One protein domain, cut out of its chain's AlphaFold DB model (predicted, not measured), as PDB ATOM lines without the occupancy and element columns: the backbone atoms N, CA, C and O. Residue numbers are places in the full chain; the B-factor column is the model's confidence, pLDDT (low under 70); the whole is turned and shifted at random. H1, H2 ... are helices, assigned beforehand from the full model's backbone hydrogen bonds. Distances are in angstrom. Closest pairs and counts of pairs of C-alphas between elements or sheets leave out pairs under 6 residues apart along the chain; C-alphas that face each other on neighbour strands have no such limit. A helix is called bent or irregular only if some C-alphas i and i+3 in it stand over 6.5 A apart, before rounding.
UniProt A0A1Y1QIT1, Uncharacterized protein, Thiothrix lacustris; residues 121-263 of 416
ATOM      1  N   GLY A 121      -8.375  -5.325  -2.631       90.19
ATOM      2  CA  GLY A 121      -8.504  -4.866  -4.012       90.19
ATOM      3  C   GLY A 121      -7.439  -5.451  -4.937       90.19
ATOM      4  O   GLY A 121      -7.774  -6.102  -5.923       90.19
ATOM      5  N   GLU A 122      -6.160  -5.315  -4.574       88.75
ATOM      6  CA  GLU A 122      -5.038  -5.847  -5.365       88.75
ATOM      7  C   GLU A 122      -5.084  -7.374  -5.527       88.75
ATOM      8  O   GLU A 122      -4.823  -7.891  -6.613       88.75
ATOM      9  N   LYS A 123      -5.460  -8.114  -4.476       87.69
ATOM     10  CA  LYS A 123      -5.579  -9.581  -4.534       87.69
ATOM     11  C   LYS A 123      -6.737 -10.040  -5.422       87.69
ATOM     12  O   LYS A 123      -6.648 -11.100  -6.035       87.69
ATOM     13  N   SER A 124      -7.805  -9.250  -5.499       89.25
ATOM     14  CA  SER A 124      -9.027  -9.611  -6.219       89.25
ATOM     15  C   SER A 124      -8.977  -9.310  -7.715       89.25
ATOM     16  O   SER A 124      -9.719  -9.944  -8.459       89.25
ATOM     17  N   VAL A 125      -8.090  -8.418  -8.183       89.44
ATOM     18  CA  VAL A 125      -7.994  -8.049  -9.612       89.44
ATOM     19  C   VAL A 125      -7.906  -9.281 -10.512       89.44
ATOM     20  O   VAL A 125      -8.726  -9.449 -11.410       89.44
ATOM     21  N   GLN A 126      -6.932 -10.164 -10.276       86.75
ATOM     22  CA  GLN A 126      -6.717 -11.311 -11.163       86.75
ATOM     23  C   GLN A 126      -7.849 -12.339 -11.087       86.75
ATOM     24  O   GLN A 126      -8.160 -12.974 -12.091       86.75
ATOM     25  N   ALA A 127      -8.454 -12.518  -9.912       85.31
ATOM     26  CA  ALA A 127      -9.562 -13.447  -9.731       85.31
ATOM     27  C   ALA A 127     -10.812 -12.964 -10.492       85.31
ATOM     28  O   ALA A 127     -11.392 -13.714 -11.279       85.31
ATOM     29  N   ILE A 128     -11.119 -11.664 -10.392       87.62
ATOM     30  CA  ILE A 128     -12.182 -11.008 -11.165       87.62
ATOM     31  C   ILE A 128     -11.932 -11.145 -12.668       87.62
ATOM     32  O   ILE A 128     -12.833 -11.567 -13.390       87.62
ATOM     33  N   VAL A 129     -10.720 -10.834 -13.143       87.38
ATOM     34  CA  VAL A 129     -10.365 -10.966 -14.567       87.38
ATOM     35  C   VAL A 129     -10.600 -12.396 -15.054       87.38
ATOM     36  O   VAL A 129     -11.338 -12.581 -16.017       87.38
ATOM     37  N   ARG A 130     -10.061 -13.405 -14.352       85.75
ATOM     38  CA  ARG A 130     -10.223 -14.822 -14.721       85.75
ATOM     39  C   ARG A 130     -11.689 -15.243 -14.803       85.75
ATOM     40  O   ARG A 130     -12.072 -15.939 -15.739       85.75
ATOM     41  N   LYS A 131     -12.524 -14.824 -13.847       82.88
ATOM     42  CA  LYS A 131     -13.958 -15.137 -13.893       82.88
ATOM     43  C   LYS A 131     -14.666 -14.460 -15.060       82.88
ATOM     44  O   LYS A 131     -15.453 -15.108 -15.742       82.88
ATOM     45  N   LEU A 132     -14.373 -13.186 -15.318       83.94
ATOM     46  CA  LEU A 132     -14.977 -12.447 -16.427       83.94
ATOM     47  C   LEU A 132     -14.567 -13.007 -17.796       83.94
ATOM     48  O   LEU A 132     -15.387 -13.018 -18.711       83.94
ATOM     49  N   GLU A 133     -13.343 -13.519 -17.949       83.69
ATOM     50  CA  GLU A 133     -12.910 -14.219 -19.170       83.69
ATOM     51  C   GLU A 133     -13.749 -15.469 -19.462       83.69
ATOM     52  O   GLU A 133     -13.974 -15.809 -20.622       83.69
ATOM     53  N   GLY A 134     -14.271 -16.118 -18.418       78.44
ATOM     54  CA  GLY A 134     -15.186 -17.249 -18.537       78.44
ATOM     55  C   GLY A 134     -16.586 -16.884 -19.041       78.44
ATOM     56  O   GLY A 134     -17.384 -17.788 -19.288       78.44
ATOM     57  N   ILE A 135     -16.912 -15.596 -19.205       75.31
ATOM     58  CA  ILE A 135     -18.239 -15.142 -19.626       75.31
ATOM     59  C   ILE A 135     -18.253 -14.920 -21.150       75.31
ATOM     60  O   ILE A 135     -17.688 -13.936 -21.633       75.31
ATOM     61  N   PRO A 136     -19.006 -15.722 -21.932       72.62
ATOM     62  CA  PRO A 136     -19.098 -15.545 -23.389       72.62
ATOM     63  C   PRO A 136     -19.605 -14.156 -23.805       72.62
ATOM     64  O   PRO A 136     -19.297 -13.649 -24.883       72.62
ATOM     65  N   LEU A 137     -20.392 -13.522 -22.931       69.19
ATOM     66  CA  LEU A 137     -20.904 -12.171 -23.107       69.19
ATOM     67  C   LEU A 137     -19.782 -11.121 -23.156       69.19
ATOM     68  O   LEU A 137     -19.862 -10.217 -23.984       69.19
ATOM     69  N   VAL A 138     -18.727 -11.257 -22.348       66.56
ATOM     70  CA  VAL A 138     -17.651 -10.255 -22.227       66.56
ATOM     71  C   VAL A 138     -16.950 -10.015 -23.565       66.56
ATOM     72  O   VAL A 138     -16.795  -8.864 -23.968       66.56
ATOM     73  N   GLY A 139     -16.657 -11.077 -24.323       61.81
ATOM     74  CA  GLY A 139     -16.060 -10.947 -25.659       61.81
ATOM     75  C   GLY A 139     -16.948 -10.207 -26.670       61.81
ATOM     76  O   GLY A 139     -16.440  -9.573 -27.590       61.81
ATOM     77  N   SER A 140     -18.272 -10.232 -26.480       64.38
ATOM     78  CA  SER A 140     -19.242  -9.641 -27.416       64.38
ATOM     79  C   SER A 140     -19.636  -8.191 -27.124       64.38
ATOM     80  O   SER A 140     -20.037  -7.490 -28.046       64.38
ATOM     81  N   VAL A 141     -19.530  -7.726 -25.872       61.09
ATOM     82  CA  VAL A 141     -19.914  -6.349 -25.485       61.09
ATOM     83  C   VAL A 141     -18.872  -5.320 -25.926       61.09
ATOM     84  O   VAL A 141     -19.188  -4.142 -26.070       61.09
ATOM     85  N   ALA A 142     -17.639  -5.756 -26.191       53.34
ATOM     86  CA  ALA A 142     -16.544  -4.829 -26.445       53.34
ATOM     87  C   ALA A 142     -15.516  -5.283 -27.501       53.34
ATOM     88  O   ALA A 142     -14.533  -4.569 -27.700       53.34
ATOM     89  N   ASN A 143     -15.700  -6.431 -28.183       56.59
ATOM     90  CA  ASN A 143     -14.637  -7.067 -28.987       56.59
ATOM     91  C   ASN A 143     -13.303  -7.114 -28.214       56.59
ATOM     92  O   ASN A 143     -12.229  -6.875 -28.769       56.59
ATOM     93  N   SER A 144     -13.374  -7.317 -26.897       62.56
ATOM     94  CA  SER A 144     -12.254  -7.066 -26.001       62.56
ATOM     95  C   SER A 144     -12.130  -8.134 -24.928       62.56
ATOM     96  O   SER A 144     -13.085  -8.833 -24.602       62.56
ATOM     97  N   SER A 145     -10.931  -8.234 -24.358       79.88
ATOM     98  CA  SER A 145     -10.678  -9.049 -23.171       79.88
ATOM     99  C   SER A 145     -11.442  -8.510 -21.952       79.88
ATOM    100  O   SER A 145     -11.855  -7.342 -21.934       79.88
ATOM    101  N   ALA A 146     -11.583  -9.335 -20.908       84.31
ATOM    102  CA  ALA A 146     -12.097  -8.896 -19.609       84.31
ATOM    103  C   ALA A 146     -11.282  -7.728 -19.037       84.31
ATOM    104  O   ALA A 146     -11.852  -6.775 -18.513       84.31
ATOM    105  N   GLN A 147      -9.958  -7.759 -19.210       86.81
ATOM    106  CA  GLN A 147      -9.064  -6.680 -18.793       86.81
ATOM    107  C   GLN A 147      -9.457  -5.342 -19.435       86.81
ATOM    108  O   GLN A 147      -9.620  -4.338 -18.749       86.81
ATOM    109  N   THR A 148      -9.686  -5.336 -20.748       86.62
ATOM    110  CA  THR A 148     -10.075  -4.120 -21.472       86.62
ATOM    111  C   THR A 148     -11.454  -3.606 -21.054       86.62
ATOM    112  O   THR A 148     -11.650  -2.395 -20.995       86.62
ATOM    113  N   LEU A 149     -12.406  -4.495 -20.744       87.56
ATOM    114  CA  LEU A 149     -13.701  -4.095 -20.184       87.56
ATOM    115  C   LEU A 149     -13.492  -3.336 -18.865       87.56
ATOM    116  O   LEU A 149     -14.022  -2.237 -18.699       87.56
ATOM    117  N   LEU A 150     -12.687  -3.903 -17.962       91.00
ATOM    118  CA  LEU A 150     -12.421  -3.319 -16.648       91.00
ATOM    119  C   LEU A 150     -11.658  -1.992 -16.713       91.00
ATOM    120  O   LEU A 150     -11.824  -1.169 -15.825       91.00
ATOM    121  N   GLU A 151     -10.832  -1.779 -17.737       91.81
ATOM    122  CA  GLU A 151     -10.070  -0.538 -17.940       91.81
ATOM    123  C   GLU A 151     -10.879   0.576 -18.621       91.81
ATOM    124  O   GLU A 151     -10.500   1.745 -18.541       91.81
ATOM    125  N   ARG A 152     -11.982   0.238 -19.300       88.44
ATOM    126  CA  ARG A 152     -12.790   1.200 -20.070       88.44
ATOM    127  C   ARG A 152     -14.070   1.631 -19.373       88.44
ATOM    128  O   ARG A 152     -14.464   2.786 -19.508       88.44
ATOM    129  N   TYR A 153     -14.735   0.704 -18.693       88.06
ATOM    130  CA  TYR A 153     -16.033   0.942 -18.067       88.06
ATOM    131  C   TYR A 153     -15.890   1.133 -16.559       88.06
ATOM    132  O   TYR A 153     -15.001   0.511 -15.987       88.06
ATOM    133  N   PRO A 154     -16.768   1.920 -15.907       89.62
ATOM    134  CA  PRO A 154     -17.836   2.722 -16.516       89.62
ATOM    135  C   PRO A 154     -17.320   3.925 -17.322       89.62
ATOM    136  O   PRO A 154     -17.912   4.244 -18.350       89.62
ATOM    137  N   THR A 155     -16.200   4.535 -16.923       90.94
ATOM    138  CA  THR A 155     -15.491   5.566 -17.703       90.94
ATOM    139  C   THR A 155     -13.974   5.371 -17.601       90.94
ATOM    140  O   THR A 155     -13.523   4.743 -16.644       90.94
ATOM    141  N   PRO A 156     -13.158   5.919 -18.522       87.62
ATOM    142  CA  PRO A 156     -11.698   5.815 -18.441       87.62
ATOM    143  C   PRO A 156     -11.098   6.378 -17.143       87.62
ATOM    144  O   PRO A 156     -10.125   5.824 -16.631       87.62
ATOM    145  N   GLU A 157     -11.676   7.455 -16.601       91.06
ATOM    146  CA  GLU A 157     -11.200   8.144 -15.394       91.06
ATOM    147  C   GLU A 157     -11.533   7.381 -14.109       91.06
ATOM    148  O   GLU A 157     -10.773   7.451 -13.142       91.06
ATOM    149  N   ASP A 158     -12.653   6.651 -14.096       94.38
ATOM    150  CA  ASP A 158     -13.095   5.871 -12.944       94.38
ATOM    151  C   ASP A 158     -13.551   4.462 -13.324       94.38
ATOM    152  O   ASP A 158     -14.671   4.028 -13.053       94.38
ATOM    153  N   ASN A 159     -12.657   3.737 -13.988       94.69
ATOM    154  CA  ASN A 159     -12.942   2.406 -14.497       94.69
ATOM    155  C   ASN A 159     -13.005   1.338 -13.382       94.69
ATOM    156  O   ASN A 159     -12.500   1.526 -12.269       94.69
ATOM    157  N   TYR A 160     -13.599   0.184 -13.678       95.00
ATOM    158  CA  TYR A 160     -13.773  -0.916 -12.737       95.00
ATOM    159  C   TYR A 160     -12.440  -1.423 -12.192       95.00
ATOM    160  O   TYR A 160     -12.377  -1.771 -11.019       95.00
ATOM    161  N   LEU A 161     -11.358  -1.427 -12.976       94.38
ATOM    162  CA  LEU A 161     -10.039  -1.823 -12.478       94.38
ATOM    163  C   LEU A 161      -9.559  -0.882 -11.359       94.38
ATOM    164  O   LEU A 161      -9.058  -1.346 -10.332       94.38
ATOM    165  N   ALA A 162      -9.741   0.430 -11.521       95.31
ATOM    166  CA  ALA A 162      -9.435   1.415 -10.490       95.31
ATOM    167  C   ALA A 162     -10.354   1.262  -9.268       95.31
ATOM    168  O   ALA A 162      -9.877   1.310  -8.132       95.31
ATOM    169  N   GLN A 163     -11.649   1.019  -9.482       96.88
ATOM    170  CA  GLN A 163     -12.606   0.786  -8.400       96.88
ATOM    171  C   GLN A 163     -12.278  -0.489  -7.601       96.88
ATOM    172  O   GLN A 163     -12.244  -0.438  -6.371       96.88
ATOM    173  N   ILE A 164     -11.936  -1.593  -8.275       95.06
ATOM    174  CA  ILE A 164     -11.506  -2.858  -7.656       95.06
ATOM    175  C   ILE A 164     -10.266  -2.630  -6.795       95.06
ATOM    176  O   ILE A 164     -10.251  -3.029  -5.636       95.06
ATOM    177  N   ARG A 165      -9.238  -1.942  -7.309       95.06
ATOM    178  CA  ARG A 165      -8.015  -1.654  -6.535       95.06
ATOM    179  C   ARG A 165      -8.284  -0.829  -5.275       95.06
ATOM    180  O   ARG A 165      -7.597  -1.001  -4.270       95.06
ATOM    181  N   ARG A 166      -9.288   0.053  -5.309       95.56
ATOM    182  CA  ARG A 166      -9.702   0.859  -4.148       95.56
ATOM    183  C   ARG A 166     -10.622   0.114  -3.179       95.56
ATOM    184  O   ARG A 166     -10.814   0.617  -2.070       95.56
ATOM    185  N   ALA A 167     -11.169  -1.044  -3.557       95.81
ATOM    186  CA  ALA A 167     -12.064  -1.830  -2.717       95.81
ATOM    187  C   ALA A 167     -11.364  -2.281  -1.427       95.81
ATOM    188  O   ALA A 167     -10.245  -2.807  -1.442       95.81
ATOM    189  N   LYS A 168     -12.041  -2.073  -0.295       95.25
ATOM    190  CA  LYS A 168     -11.512  -2.402   1.036       95.25
ATOM    191  C   LYS A 168     -12.291  -3.519   1.703       95.25
ATOM    192  O   LYS A 168     -11.753  -4.160   2.598       95.25
ATOM    193  N   THR A 169     -13.534  -3.736   1.298       94.50
ATOM    194  CA  THR A 169     -14.441  -4.708   1.907       94.50
ATOM    195  C   THR A 169     -15.015  -5.661   0.864       94.50
ATOM    196  O   THR A 169     -15.049  -5.349  -0.327       94.50
ATOM    197  N   GLU A 170     -15.501  -6.817   1.310       92.75
ATOM    198  CA  GLU A 170     -16.185  -7.775   0.431       92.75
ATOM    199  C   GLU A 170     -17.437  -7.165  -0.202       92.75
ATOM    200  O   GLU A 170     -17.700  -7.390  -1.380       92.75
ATOM    201  N   ARG A 171     -18.151  -6.302   0.536       95.81
ATOM    202  CA  ARG A 171     -19.286  -5.545  -0.003       95.81
ATOM    203  C   ARG A 171     -18.898  -4.643  -1.170       95.81
ATOM    204  O   ARG A 171     -19.682  -4.533  -2.109       95.81
ATOM    205  N   ASP A 172     -17.737  -3.990  -1.109       95.62
ATOM    206  CA  ASP A 172     -17.275  -3.126  -2.202       95.62
ATOM    207  C   ASP A 172     -17.100  -3.960  -3.476       95.62
ATOM    208  O   ASP A 172     -17.612  -3.594  -4.530       95.62
ATOM    209  N   LEU A 173     -16.448  -5.121  -3.368       94.38
ATOM    210  CA  LEU A 173     -16.264  -6.031  -4.499       94.38
ATOM    211  C   LEU A 173     -17.585  -6.606  -5.010       94.38
ATOM    212  O   LEU A 173     -17.801  -6.662  -6.215       94.38
ATOM    213  N   ASP A 174     -18.482  -7.010  -4.115       94.94
ATOM    214  CA  ASP A 174     -19.803  -7.521  -4.476       94.94
ATOM    215  C   ASP A 174     -20.656  -6.477  -5.212       94.94
ATOM    216  O   ASP A 174     -21.335  -6.806  -6.182       94.94
ATOM    217  N   LEU A 175     -20.623  -5.212  -4.784       95.25
ATOM    218  CA  LEU A 175     -21.280  -4.116  -5.501       95.25
ATOM    219  C   LEU A 175     -20.689  -3.946  -6.906       95.25
ATOM    220  O   LEU A 175     -21.449  -3.824  -7.863       95.25
ATOM    221  N   LEU A 176     -19.360  -4.017  -7.039       94.12
ATOM    222  CA  LEU A 176     -18.682  -3.922  -8.335       94.12
ATOM    223  C   LEU A 176     -19.028  -5.091  -9.259       94.12
ATOM    224  O   LEU A 176     -19.340  -4.865 -10.424       94.12
ATOM    225  N   TYR A 177     -19.042  -6.330  -8.758       91.81
ATOM    226  CA  TYR A 177     -19.481  -7.494  -9.538       91.81
ATOM    227  C   TYR A 177     -20.894  -7.299 -10.089       91.81
ATOM    228  O   TYR A 177     -21.145  -7.549 -11.269       91.81
ATOM    229  N   ARG A 178     -21.819  -6.830  -9.246       91.81
ATOM    230  CA  ARG A 178     -23.208  -6.584  -9.648       91.81
ATOM    231  C   ARG A 178     -23.317  -5.483 -10.695       91.81
ATOM    232  O   ARG A 178     -24.078  -5.648 -11.645       91.81
ATOM    233  N   ASP A 179     -22.544  -4.411 -10.561       92.00
ATOM    234  CA  ASP A 179     -22.543  -3.298 -11.515       92.00
ATOM    235  C   ASP A 179     -21.948  -3.695 -12.878       92.00
ATOM    236  O   ASP A 179     -22.549  -3.445 -13.931       92.00
ATOM    237  N   ILE A 180     -20.838  -4.445 -12.870       89.19
ATOM    238  CA  ILE A 180     -20.241  -5.036 -14.078       89.19
ATOM    239  C   ILE A 180     -21.271  -5.916 -14.791       89.19
ATOM    240  O   ILE A 180     -21.505  -5.764 -15.992       89.19
ATOM    241  N   MET A 181     -21.931  -6.814 -14.058       86.25
ATOM    242  CA  MET A 181     -22.941  -7.701 -14.634       86.25
ATOM    243  C   MET A 181     -24.169  -6.930 -15.129       86.25
ATOM    244  O   MET A 181     -24.676  -7.222 -16.211       86.25
ATOM    245  N   ALA A 182     -24.617  -5.899 -14.409       86.31
ATOM    246  CA  ALA A 182     -25.707  -5.035 -14.850       86.31
ATOM    247  C   ALA A 182     -25.380  -4.322 -16.173       86.31
ATOM    248  O   ALA A 182     -26.244  -4.284 -17.059       86.31
ATOM    249  N   THR A 183     -24.145  -3.828 -16.317       84.75
ATOM    250  CA  THR A 183     -23.612  -3.197 -17.535       84.75
ATOM    251  C   THR A 183     -23.578  -4.186 -18.701       84.75
ATOM    252  O   THR A 183     -24.104  -3.907 -19.782       84.75
ATOM    253  N   LEU A 184     -23.022  -5.380 -18.473       80.94
ATOM    254  CA  LEU A 184     -22.965  -6.435 -19.485       80.94
ATOM    255  C   LEU A 184     -24.369  -6.827 -19.961       80.94
ATOM    256  O   LEU A 184     -24.604  -6.929 -21.164       80.94
ATOM    257  N   LEU A 185     -25.327  -6.978 -19.045       79.31
ATOM    258  CA  LEU A 185     -26.708  -7.329 -19.384       79.31
ATOM    259  C   LEU A 185     -27.455  -6.200 -20.116       79.31
ATOM    260  O   LEU A 185     -28.257  -6.487 -21.003       79.31
ATOM    261  N   GLN A 186     -27.198  -4.925 -19.794       77.94
ATOM    262  CA  GLN A 186     -27.798  -3.777 -20.500       77.94
ATOM    263  C   GLN A 186     -27.399  -3.728 -21.974       77.94
ATOM    264  O   GLN A 186     -28.241  -3.477 -22.836       77.94
ATOM    265  N   SER A 187     -26.133  -4.016 -22.271       71.12
ATOM    266  CA  SER A 187     -25.578  -3.905 -23.624       71.12
ATOM    267  C   SER A 187     -26.186  -4.866 -24.662       71.12
ATOM    268  O   SER A 187     -26.038  -4.632 -25.859       71.12
ATOM    269  N   LYS A 188     -26.905  -5.921 -24.239       64.69
ATOM    270  CA  LYS A 188     -27.550  -6.907 -25.130       64.69
ATOM    271  C   LYS A 188     -29.067  -6.776 -25.293       64.69
ATOM    272  O   LYS A 188     -29.687  -7.654 -25.884       64.69
ATOM    273  N   GLY A 189     -29.654  -5.661 -24.857       54.91
ATOM    274  CA  GLY A 189     -30.965  -5.233 -25.352       54.91
ATOM    275  C   GLY A 189     -32.180  -6.011 -24.836       54.91
ATOM    276  O   GLY A 189     -33.003  -6.449 -25.634       54.91
ATOM    277  N   GLY A 190     -32.374  -6.101 -23.516       54.84
ATOM    278  CA  GLY A 190     -33.735  -6.318 -23.007       54.84
ATOM    279  C   GLY A 190     -33.870  -6.690 -21.535       54.84
ATOM    280  O   GLY A 190     -33.341  -7.699 -21.077       54.84
ATOM    281  N   THR A 191     -34.703  -5.927 -20.827       54.25
ATOM    282  CA  THR A 191     -35.212  -6.183 -19.468       54.25
ATOM    283  C   THR A 191     -35.786  -7.600 -19.300       54.25
ATOM    284  O   THR A 191     -35.684  -8.171 -18.226       54.25
ATOM    285  N   VAL A 192     -36.287  -8.210 -20.382       51.12
ATOM    286  CA  VAL A 192     -36.903  -9.553 -20.410       51.12
ATOM    287  C   VAL A 192     -35.920 -10.687 -20.068       51.12
ATOM    288  O   VAL A 192     -36.336 -11.719 -19.550       51.12
ATOM    289  N   LEU A 193     -34.612 -10.517 -20.307       57.50
ATOM    290  CA  LEU A 193     -33.610 -11.542 -19.974       57.50
ATOM    291  C   LEU A 193     -33.168 -11.499 -18.502       57.50
ATOM    292  O   LEU A 193     -32.706 -12.518 -17.985       57.50
ATOM    293  N   ARG A 194     -33.328 -10.352 -17.823       59.78
ATOM    294  CA  ARG A 194     -32.857 -10.134 -16.441       59.78
ATOM    295  C   ARG A 194     -33.583 -11.000 -15.410       59.78
ATOM    296  O   ARG A 194     -32.973 -11.373 -14.413       59.78
ATOM    297  N   ASP A 195     -34.831 -11.363 -15.690       63.81
ATOM    298  CA  ASP A 195     -35.671 -12.147 -14.778       63.81
ATOM    299  C   ASP A 195     -35.609 -13.659 -15.041       63.81
ATOM    300  O   ASP A 195     -36.274 -14.441 -14.362       63.81
ATOM    301  N   SER A 196     -34.811 -14.102 -16.019       77.19
ATOM    302  CA  SER A 196     -34.630 -15.533 -16.262       77.19
ATOM    303  C   SER A 196     -33.711 -16.159 -15.208       77.19
ATOM    304  O   SER A 196     -32.668 -15.605 -14.854       77.19
ATOM    305  N   GLN A 197     -34.059 -17.368 -14.760       80.31
ATOM    306  CA  GLN A 197     -33.232 -18.144 -13.834       80.31
ATOM    307  C   GLN A 197     -31.808 -18.366 -14.372       80.31
ATOM    308  O   GLN A 197     -30.851 -18.288 -13.615       80.31
ATOM    309  N   ILE A 198     -31.647 -18.540 -15.688       80.62
ATOM    310  CA  ILE A 198     -30.335 -18.715 -16.332       80.62
ATOM    311  C   ILE A 198     -29.439 -17.488 -16.117       80.62
ATOM    312  O   ILE A 198     -28.270 -17.628 -15.765       80.62
ATOM    313  N   VAL A 199     -29.974 -16.280 -16.320       80.56
ATOM    314  CA  VAL A 199     -29.208 -15.037 -16.131       80.56
ATOM    315  C   VAL A 199     -28.883 -14.812 -14.662       80.56
ATOM    316  O   VAL A 199     -27.773 -14.382 -14.346       80.56
ATOM    317  N   ARG A 200     -29.815 -15.137 -13.765       84.81
ATOM    318  CA  ARG A 200     -29.581 -15.087 -12.322       84.81
ATOM    319  C   ARG A 200     -28.462 -16.038 -11.903       84.81
ATOM    320  O   ARG A 200     -27.499 -15.586 -11.297       84.81
ATOM    321  N   ASP A 201     -28.565 -17.315 -12.257       82.62
ATOM    322  CA  ASP A 201     -27.615 -18.350 -11.842       82.62
ATOM    323  C   ASP A 201     -26.217 -18.079 -12.436       82.62
ATOM    324  O   ASP A 201     -25.211 -18.219 -11.739       82.62
ATOM    325  N   LEU A 202     -26.144 -17.574 -13.677       82.50
ATOM    326  CA  LEU A 202     -24.901 -17.061 -14.263       82.50
ATOM    327  C   LEU A 202     -24.337 -15.886 -13.451       82.50
ATOM    328  O   LEU A 202     -23.162 -15.887 -13.105       82.50
ATOM    329  N   THR A 203     -25.158 -14.878 -13.152       84.12
ATOM    330  CA  THR A 203     -24.711 -13.665 -12.447       84.12
ATOM    331  C   THR A 203     -24.207 -13.986 -11.043       84.12
ATOM    332  O   THR A 203     -23.136 -13.529 -10.648       84.12
ATOM    333  N   GLU A 204     -24.944 -14.809 -10.304       86.00
ATOM    334  CA  GLU A 204     -24.598 -15.182  -8.937       86.00
ATOM    335  C   GLU A 204     -23.397 -16.136  -8.888       86.00
ATOM    336  O   GLU A 204     -22.519 -15.945  -8.051       86.00
ATOM    337  N   GLY A 205     -23.284 -17.093  -9.819       82.19
ATOM    338  CA  GLY A 205     -22.117 -17.983  -9.910       82.19
ATOM    339  C   GLY A 205     -20.808 -17.255 -10.254       82.19
ATOM    340  O   GLY A 205     -19.710 -17.705  -9.906       82.19
ATOM    341  N   MET A 206     -20.898 -16.095 -10.912       79.31
ATOM    342  CA  MET A 206     -19.731 -15.270 -11.237       79.31
ATOM    343  C   MET A 206     -19.242 -14.417 -10.068       79.31
ATOM    344  O   MET A 206     -18.076 -14.028 -10.049       79.31
ATOM    345  N   ASN A 207     -20.062 -14.176  -9.053       86.19
ATOM    346  CA  ASN A 207     -19.636 -13.414  -7.890       86.19
ATOM    347  C   ASN A 207     -18.767 -14.288  -6.963       86.19
ATOM    348  O   ASN A 207     -19.181 -15.363  -6.546       86.19
ATOM    349  N   GLU A 208     -17.531 -13.874  -6.669       83.06
ATOM    350  CA  GLU A 208     -16.640 -14.590  -5.725       83.06
ATOM    351  C   GLU A 208     -16.933 -14.309  -4.255       83.06
ATOM    352  O   GLU A 208     -16.311 -14.891  -3.360       83.06
ATOM    353  N   ILE A 209     -17.844 -13.379  -4.011       90.25
ATOM    354  CA  ILE A 209     -18.333 -13.038  -2.693       90.25
ATOM    355  C   ILE A 209     -19.623 -13.838  -2.486       90.25
ATOM    356  O   ILE A 209     -20.735 -13.375  -2.757       90.25
ATOM    357  N   ASP A 210     -19.456 -15.099  -2.099       90.25
ATOM    358  CA  ASP A 210     -20.534 -16.081  -1.939       90.25
ATOM    359  C   ASP A 210     -20.974 -16.263  -0.482       90.25
ATOM    360  O   ASP A 210     -22.063 -16.777  -0.234       90.25
ATOM    361  N   THR A 211     -20.162 -15.791   0.464       91.44
ATOM    362  CA  THR A 211     -20.341 -15.900   1.911       91.44
ATOM    363  C   THR A 211     -20.134 -14.519   2.513       91.44
ATOM    364  O   THR A 211     -19.105 -13.902   2.266       91.44
ATOM    365  N   ILE A 212     -21.143 -13.987   3.214       94.38
ATOM    366  CA  ILE A 212     -21.172 -12.563   3.582       94.38
ATOM    367  C   ILE A 212     -21.786 -12.296   4.956       94.38
ATOM    368  O   ILE A 212     -22.476 -13.131   5.545       94.38
ATOM    369  N   GLY A 213     -21.584 -11.066   5.428       94.12
ATOM    370  CA  GLY A 213     -22.164 -10.544   6.660       94.12
ATOM    371  C   GLY A 213     -21.367 -10.909   7.912       94.12
ATOM    372  O   GLY A 213     -20.326 -11.563   7.862       94.12
ATOM    373  N   SER A 214     -21.881 -10.482   9.068       94.75
ATOM    374  CA  SER A 214     -21.195 -10.607  10.365       94.75
ATOM    375  C   SER A 214     -20.940 -12.045  10.815       94.75
ATOM    376  O   SER A 214     -20.032 -12.285  11.605       94.75
ATOM    377  N   MET A 215     -21.756 -12.989  10.347       96.19
ATOM    378  CA  MET A 215     -21.632 -14.415  10.656       96.19
ATOM    379  C   MET A 215     -21.207 -15.240   9.434       96.19
ATOM    380  O   MET A 215     -21.333 -16.452   9.489       96.19
ATOM    381  N   GLN A 216     -20.747 -14.607   8.342       94.19
ATOM    382  CA  GLN A 216     -20.217 -15.298   7.157       94.19
ATOM    383  C   GLN A 216     -21.155 -16.411   6.652       94.19
ATOM    384  O   GLN A 216     -20.846 -17.599   6.669       94.19
ATOM    385  N   VAL A 217     -22.352 -16.015   6.209       95.56
ATOM    386  CA  VAL A 217     -23.383 -16.942   5.724       95.56
ATOM    387  C   VAL A 217     -23.368 -16.991   4.204       95.56
ATOM    388  O   VAL A 217     -23.352 -15.948   3.549       95.56
ATOM    389  N   ALA A 218     -23.441 -18.198   3.640       94.19
ATOM    390  CA  ALA A 218     -23.563 -18.383   2.199       94.19
ATOM    391  C   ALA A 218     -24.832 -17.700   1.652       94.19
ATOM    392  O   ALA A 218     -25.944 -17.959   2.120       94.19
ATOM    393  N   VAL A 219     -24.697 -16.880   0.611       95.25
ATOM    394  CA  VAL A 219     -25.822 -16.203  -0.055       95.25
ATOM    395  C   VAL A 219     -26.825 -17.225  -0.585       95.25
ATOM    396  O   VAL A 219     -28.028 -17.042  -0.432       95.25
ATOM    397  N   SER A 220     -26.345 -18.355  -1.115       92.88
ATOM    398  CA  SER A 220     -27.211 -19.438  -1.595       92.88
ATOM    399  C   SER A 220     -28.097 -20.024  -0.489       92.88
ATOM    400  O   SER A 220     -29.226 -20.425  -0.761       92.88
ATOM    401  N   PHE A 221     -27.634 -20.043   0.766       94.81
ATOM    402  CA  PHE A 221     -28.461 -20.452   1.900       94.81
ATOM    403  C   PHE A 221     -29.584 -19.446   2.159       94.81
ATOM    404  O   PHE A 221     -30.739 -19.853   2.262       94.81
ATOM    405  N   ALA A 222     -29.268 -18.150   2.213       97.12
ATOM    406  CA  ALA A 222     -30.272 -17.106   2.420       97.12
ATOM    407  C   ALA A 222     -31.307 -17.070   1.280       97.12
ATOM    408  O   ALA A 222     -32.502 -16.991   1.543       97.12
ATOM    409  N   VAL A 223     -30.864 -17.210   0.026       95.62
ATOM    410  CA  VAL A 223     -31.747 -17.299  -1.148       95.62
ATOM    411  C   VAL A 223     -32.690 -18.494  -1.038       95.62
ATOM    412  O   VAL A 223     -33.896 -18.300  -1.145       95.62
ATOM    413  N   ARG A 224     -32.182 -19.703  -0.750       93.50
ATOM    414  CA  ARG A 224     -33.034 -20.895  -0.587       93.50
ATOM    415  C   ARG A 224     -34.075 -20.717   0.515       93.50
ATOM    416  O   ARG A 224     -35.231 -21.065   0.310       93.50
ATOM    417  N   VAL A 225     -33.688 -20.142   1.654       95.06
ATOM    418  CA  VAL A 225     -34.613 -19.857   2.765       95.06
ATOM    419  C   VAL A 225     -35.767 -18.959   2.312       95.06
ATOM    420  O   VAL A 225     -36.927 -19.234   2.619       95.06
ATOM    421  N   GLU A 226     -35.468 -17.888   1.576       97.06
ATOM    422  CA  GLU A 226     -36.498 -16.970   1.081       97.06
ATOM    423  C   GLU A 226     -37.361 -17.601  -0.022       97.06
ATOM    424  O   GLU A 226     -38.582 -17.437  -0.014       97.06
ATOM    425  N   GLU A 227     -36.765 -18.369  -0.937       95.38
ATOM    426  CA  GLU A 227     -37.493 -19.108  -1.977       95.38
ATOM    427  C   GLU A 227     -38.448 -20.150  -1.376       95.38
ATOM    428  O   GLU A 227     -39.603 -20.243  -1.797       95.38
ATOM    429  N   GLU A 228     -38.015 -20.890  -0.350       93.81
ATOM    430  CA  GLU A 228     -38.851 -21.842   0.391       93.81
ATOM    431  C   GLU A 228     -40.018 -21.138   1.095       93.81
ATOM    432  O   GLU A 228     -41.164 -21.593   1.022       93.81
ATOM    433  N   ARG A 229     -39.752 -19.992   1.735       94.31
ATOM    434  CA  ARG A 229     -40.775 -19.178   2.405       94.31
ATOM    435  C   ARG A 229     -41.816 -18.646   1.421       94.31
ATOM    436  O   ARG A 229     -43.010 -18.659   1.722       94.31
ATOM    437  N   LEU A 230     -41.370 -18.161   0.265       96.31
ATOM    438  CA  LEU A 230     -42.225 -17.566  -0.765       96.31
ATOM    439  C   LEU A 230     -42.840 -18.602  -1.712       96.31
ATOM    440  O   LEU A 230     -43.775 -18.271  -2.441       96.31
ATOM    441  N   LYS A 231     -42.338 -19.842  -1.697       96.50
ATOM    442  CA  LYS A 231     -42.721 -20.938  -2.597       96.50
ATOM    443  C   LYS A 231     -42.560 -20.584  -4.078       96.50
ATOM    444  O   LYS A 231     -43.382 -20.972  -4.907       96.50
ATOM    445  N   ARG A 232     -41.509 -19.833  -4.411       94.12
ATOM    446  CA  ARG A 232     -41.145 -19.464  -5.787       94.12
ATOM    447  C   ARG A 232     -39.668 -19.127  -5.884       94.12
ATOM    448  O   ARG A 232     -39.049 -18.783  -4.884       94.12
ATOM    449  N   THR A 233     -39.147 -19.130  -7.104       90.69
ATOM    450  CA  THR A 233     -37.810 -18.619  -7.392       90.69
ATOM    451  C   THR A 233     -37.755 -17.098  -7.243       90.69
ATOM    452  O   THR A 233     -38.714 -16.393  -7.590       90.69
ATOM    453  N   LEU A 234     -36.631 -16.584  -6.747       91.81
ATOM    454  CA  LEU A 234     -36.368 -15.146  -6.661       91.81
ATOM    455  C   LEU A 234     -35.810 -14.590  -7.972       91.81
ATOM    456  O   LEU A 234     -35.037 -15.269  -8.655       91.81
ATOM    457  N   THR A 235     -36.158 -13.344  -8.295       91.31
ATOM    458  CA  THR A 235     -35.507 -12.598  -9.383       91.31
ATOM    459  C   THR A 235     -34.090 -12.184  -8.981       91.31
ATOM    460  O   THR A 235     -33.729 -12.194  -7.800       91.31
ATOM    461  N   LEU A 236     -33.262 -11.786  -9.952       89.69
ATOM    462  CA  LEU A 236     -31.909 -11.298  -9.672       89.69
ATOM    463  C   LEU A 236     -31.913 -10.070  -8.740       89.69
ATOM    464  O   LEU A 236     -31.095  -9.981  -7.826       89.69
ATOM    465  N   GLU A 237     -32.863  -9.153  -8.928       90.88
ATOM    466  CA  GLU A 237     -33.014  -7.971  -8.073       90.88
ATOM    467  C   GLU A 237     -33.348  -8.350  -6.624       90.88
ATOM    468  O   GLU A 237     -32.780  -7.793  -5.682       90.88
ATOM    469  N   GLU A 238     -34.211  -9.346  -6.425       94.62
ATOM    470  CA  GLU A 238     -34.559  -9.834  -5.090       94.62
ATOM    471  C   GLU A 238     -33.365 -10.498  -4.394       94.62
ATOM    472  O   GLU A 238     -33.143 -10.265  -3.201       94.62
ATOM    473  N   VAL A 239     -32.551 -11.257  -5.137       94.81
ATOM    474  CA  VAL A 239     -31.293 -11.828  -4.628       94.81
ATOM    475  C   VAL A 239     -30.311 -10.724  -4.224       94.81
ATOM    476  O   VAL A 239     -29.733 -10.770  -3.137       94.81
ATOM    477  N   TRP A 240     -30.161  -9.668  -5.028       95.19
ATOM    478  CA  TRP A 240     -29.352  -8.504  -4.648       95.19
ATOM    479  C   TRP A 240     -29.911  -7.769  -3.427       95.19
ATOM    480  O   TRP A 240     -29.143  -7.288  -2.589       95.19
ATOM    481  N   GLY A 241     -31.236  -7.722  -3.287       97.19
ATOM    482  CA  GLY A 241     -31.917  -7.250  -2.087       97.19
ATOM    483  C   GLY A 241     -31.540  -8.065  -0.847       97.19
ATOM    484  O   GLY A 241     -31.257  -7.479   0.199       97.19
ATOM    485  N   ILE A 242     -31.464  -9.395  -0.963       97.50
ATOM    486  CA  ILE A 242     -30.980 -10.281   0.110       97.50
ATOM    487  C   ILE A 242     -29.525  -9.968   0.454       97.50
ATOM    488  O   ILE A 242     -29.237  -9.709   1.622       97.50
ATOM    489  N   ARG A 243     -28.626  -9.898  -0.541       97.44
ATOM    490  CA  ARG A 243     -27.208  -9.544  -0.329       97.44
ATOM    491  C   ARG A 243     -27.070  -8.237   0.453       97.44
ATOM    492  O   ARG A 243     -26.380  -8.176   1.468       97.44
ATOM    493  N   ASN A 244     -27.802  -7.201   0.037       97.50
ATOM    494  CA  ASN A 244     -27.802  -5.901   0.710       97.50
ATOM    495  C   ASN A 244     -28.256  -5.997   2.175       97.50
ATOM    496  O   ASN A 244     -27.648  -5.358   3.035       97.50
ATOM    497  N   ARG A 245     -29.285  -6.802   2.479       97.50
ATOM    498  CA  ARG A 245     -29.722  -7.040   3.864       97.50
ATOM    499  C   ARG A 245     -28.667  -7.792   4.667       97.50
ATOM    500  O   ARG A 245     -28.396  -7.396   5.798       97.50
ATOM    501  N   MET A 246     -28.047  -8.824   4.101       97.56
ATOM    502  CA  MET A 246     -27.026  -9.632   4.781       97.56
ATOM    503  C   MET A 246     -25.787  -8.821   5.193       97.56
ATOM    504  O   MET A 246     -25.198  -9.109   6.231       97.56
ATOM    505  N   TYR A 247     -25.423  -7.768   4.449       96.75
ATOM    506  CA  TYR A 247     -24.342  -6.849   4.843       96.75
ATOM    507  C   TYR A 247     -24.680  -5.933   6.023       96.75
ATOM    508  O   TYR A 247     -23.793  -5.274   6.571       96.75
ATOM    509  N   THR A 248     -25.951  -5.831   6.410       97.06
ATOM    510  CA  THR A 248     -26.327  -5.103   7.624       97.06
ATOM    511  C   THR A 248     -26.048  -5.962   8.852       97.06
ATOM    512  O   THR A 248     -26.134  -7.187   8.793       97.06
ATOM    513  N   ARG A 249     -25.776  -5.321   9.995       96.44
ATOM    514  CA  ARG A 249     -25.629  -6.016  11.282       96.44
ATOM    515  C   ARG A 249     -26.822  -6.933  11.566       96.44
ATOM    516  O   ARG A 249     -26.639  -8.124  11.792       96.44
ATOM    517  N   LYS A 250     -28.037  -6.387  11.479       97.75
ATOM    518  CA  LYS A 250     -29.278  -7.127  11.716       97.75
ATOM    519  C   LYS A 250     -29.444  -8.314  10.766       97.75
ATOM    520  O   LYS A 250     -29.670  -9.424  11.229       97.75
ATOM    521  N   GLY A 251     -29.306  -8.098   9.456       97.44
ATOM    522  CA  GLY A 251     -29.519  -9.157   8.466       97.44
ATOM    523  C   GLY A 251     -28.459 -10.258   8.524       97.44
ATOM    524  O   GLY A 251     -28.805 -11.434   8.434       97.44
ATOM    525  N   GLY A 252     -27.187  -9.908   8.745       96.88
ATOM    526  CA  GLY A 252     -26.122 -10.891   8.961       96.88
ATOM    527  C   GLY A 252     -26.379 -11.769  10.191       96.88
ATOM    528  O   GLY A 252     -26.237 -12.990  10.120       96.88
ATOM    529  N   MET A 253     -26.842 -11.164  11.291       97.62
ATOM    530  CA  MET A 253     -27.241 -11.894  12.501       97.62
ATOM    531  C   MET A 253     -28.478 -12.771  12.278       97.62
ATOM    532  O   MET A 253     -28.529 -13.886  12.787       97.62
ATOM    533  N   GLU A 254     -29.461 -12.300  11.510       98.06
ATOM    534  CA  GLU A 254     -30.703 -13.026  11.231       98.06
ATOM    535  C   GLU A 254     -30.459 -14.332  10.466       98.06
ATOM    536  O   GLU A 254     -30.865 -15.401  10.931       98.06
ATOM    537  N   TYR A 255     -29.764 -14.280   9.327       98.38
ATOM    538  CA  TYR A 255     -29.468 -15.494   8.560       98.38
ATOM    539  C   TYR A 255     -28.427 -16.378   9.262       98.38
ATOM    540  O   TYR A 255     -28.496 -17.601   9.145       98.38
ATOM    541  N   GLY A 256     -27.508 -15.793  10.039       98.12
ATOM    542  CA  GLY A 256     -26.534 -16.547  10.831       98.12
ATOM    543  C   GLY A 256     -27.176 -17.325  11.982       98.12
ATOM    544  O   GLY A 256     -26.881 -18.509  12.161       98.12
ATOM    545  N   ALA A 257     -28.118 -16.708  12.706       98.50
ATOM    546  CA  ALA A 257     -28.935 -17.384  13.718       98.50
ATOM    547  C   ALA A 257     -29.681 -18.569  13.111       98.50
ATOM    548  O   ALA A 257     -29.655 -19.678  13.655       98.50
ATOM    549  N   LEU A 258     -30.313 -18.339  11.956       98.00
ATOM    550  CA  LEU A 258     -31.034 -19.380  11.254       98.00
ATOM    551  C   LEU A 258     -30.087 -20.509  10.855       98.00
ATOM    552  O   LEU A 258     -30.357 -21.649  11.215       98.00
ATOM    553  N   LEU A 259     -28.965 -20.233  10.182       97.94
ATOM    554  CA  LEU A 259     -28.005 -21.260   9.761       97.94
ATOM    555  C   LEU A 259     -27.559 -22.142  10.939       97.94
ATOM    556  O   LEU A 259     -27.670 -23.368  10.845       97.94
ATOM    557  N   LEU A 260     -27.159 -21.520  12.053       98.44
ATOM    558  CA  LEU A 260     -26.617 -22.184  13.243       98.44
ATOM    559  C   LEU A 260     -27.665 -22.977  14.045       98.44
ATOM    560  O   LEU A 260     -27.413 -24.103  14.491       98.44
ATOM    561  N   LEU A 261     -28.837 -22.384  14.277       98.06
ATOM    562  CA  LEU A 261     -29.806 -22.860  15.274       98.06
ATOM    563  C   LEU A 261     -31.150 -23.275  14.670       98.06
ATOM    564  O   LEU A 261     -31.837 -24.118  15.245       98.06
ATOM    565  N   GLY A 262     -31.499 -22.750  13.497       96.19
ATOM    566  CA  GLY A 262     -32.776 -22.935  12.800       96.19
ATOM    567  C   GLY A 262     -32.966 -24.289  12.119       96.19
ATOM    568  O   GLY A 262     -33.499 -24.352  11.013       96.19
ATOM    569  N   TYR A 263     -32.482 -25.366  12.732       95.38
ATOM    570  CA  TYR A 263     -32.764 -26.737  12.313       95.38
ATOM    571  C   TYR A 263     -32.694 -27.698  13.501       95.38
ATOM    572  O   TYR A 263     -31.880 -27.529  14.419       95.38
TER     573      TYR A 263
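This is residues 121 to 263 of the 416 residues of an uncharacterized protein of Thiothrix lacustris (UniProt A0A1Y1QIT1). Two helical lobes sit next to each other along the longest axis, with H6 between them. In the larger lobe H1, H4 and H5 run nearly along one another with their centres in a triangle, and H2 and H3 cross one end; in the smaller lobe H7, H8 and H9 stand crosswise to one another, H8 and H9 meeting at a corner. The printed part has 143 residues with nine named helices, H1 to H9 in that order, and no named strand; its class is all helix. It is compact, with a radius of gyration of the C-alphas of 15.9 A and spans of 49 by 34 by 21 A.

H1, residues 121 to 133, begins at C-alpha 121 (-8.504, -4.866, -4.012) and is 18.3 A long; it is only just irregular, C-alphas 123 and 126 being 6.9 A apart. H2 is residues 136 to 142, H3 146 to 152 and H4 160 to 166. H5, residues 170 to 186, is the longest at 24.3 A and begins at C-alpha 170 (-16.185, -7.775, 0.431). H6 is residues 197 to 206, 14.0 A. H7 is residues 219 to 230, 16.5 A, and H8 is residues 236 to 246, 15.3 A. H9, residues 249 to 261, 17.8 A, ends at C-alpha 261 (-29.806, -22.860, 15.274).

H1 touches H4 with residues 121 to 125 alone, at a shallow tilt of 24 degrees, opposite ways; the closest C-alphas, of Gly 121 and Arg 165, are 4.1 A apart. H3 touches H4 about perpendicular, at 85 degrees, closest at the C-alphas of Leu 150 and Tyr 160, 4.8 A. H4 and H5 form a helical hairpin at 7 degrees, closest at the C-alphas of Ile 164 and Leu 173, 6.5 A. H2 only just touches H5, with 3 pairs of C-alphas within 8 A, closest at Val 141 and Leu 184, 6.7 A. H5, H6 and H8 form a bundle, a group of neighbouring helices. H5 and H6, also a hairpin, only just touch, with 3 pairs of C-alphas within 8 A, closest at Met 181 and Thr 203, 6.6 A. H6 and H8 are close but not clearly touching, the C-alphas of Arg 200 and Leu 236 being 5.2 A apart. H7 touches H8 with residues 219 to 223 alone, closest at the C-alphas of Val 223 and Val 239, 6.5 A. H8 and H9 touch only at the corner, at 88 degrees, closest at the C-alphas of Met 246 and Gly 252, 4.5 A. H1 and H9 are apart. Each O i to N i+4 pair is within hydrogen-bond range in H3 to H9, against 7 of 9 in H1 and 1 of 3 in H2, where 1 of 4 O i to N i+3 pairs is within range.

The C-alphas of Glu 157 and Tyr 263, the two farthest apart, are 49.5 A from each other. The printed part has no cut. The link from H6 to H7, residues 207 to 218, is long; in it residues 211 to 212 pair with 217 to 218, antiparallel. The mean pLDDT of the printed part is 87.5, and residues 137 to 144 and 188 to 195 are under 70.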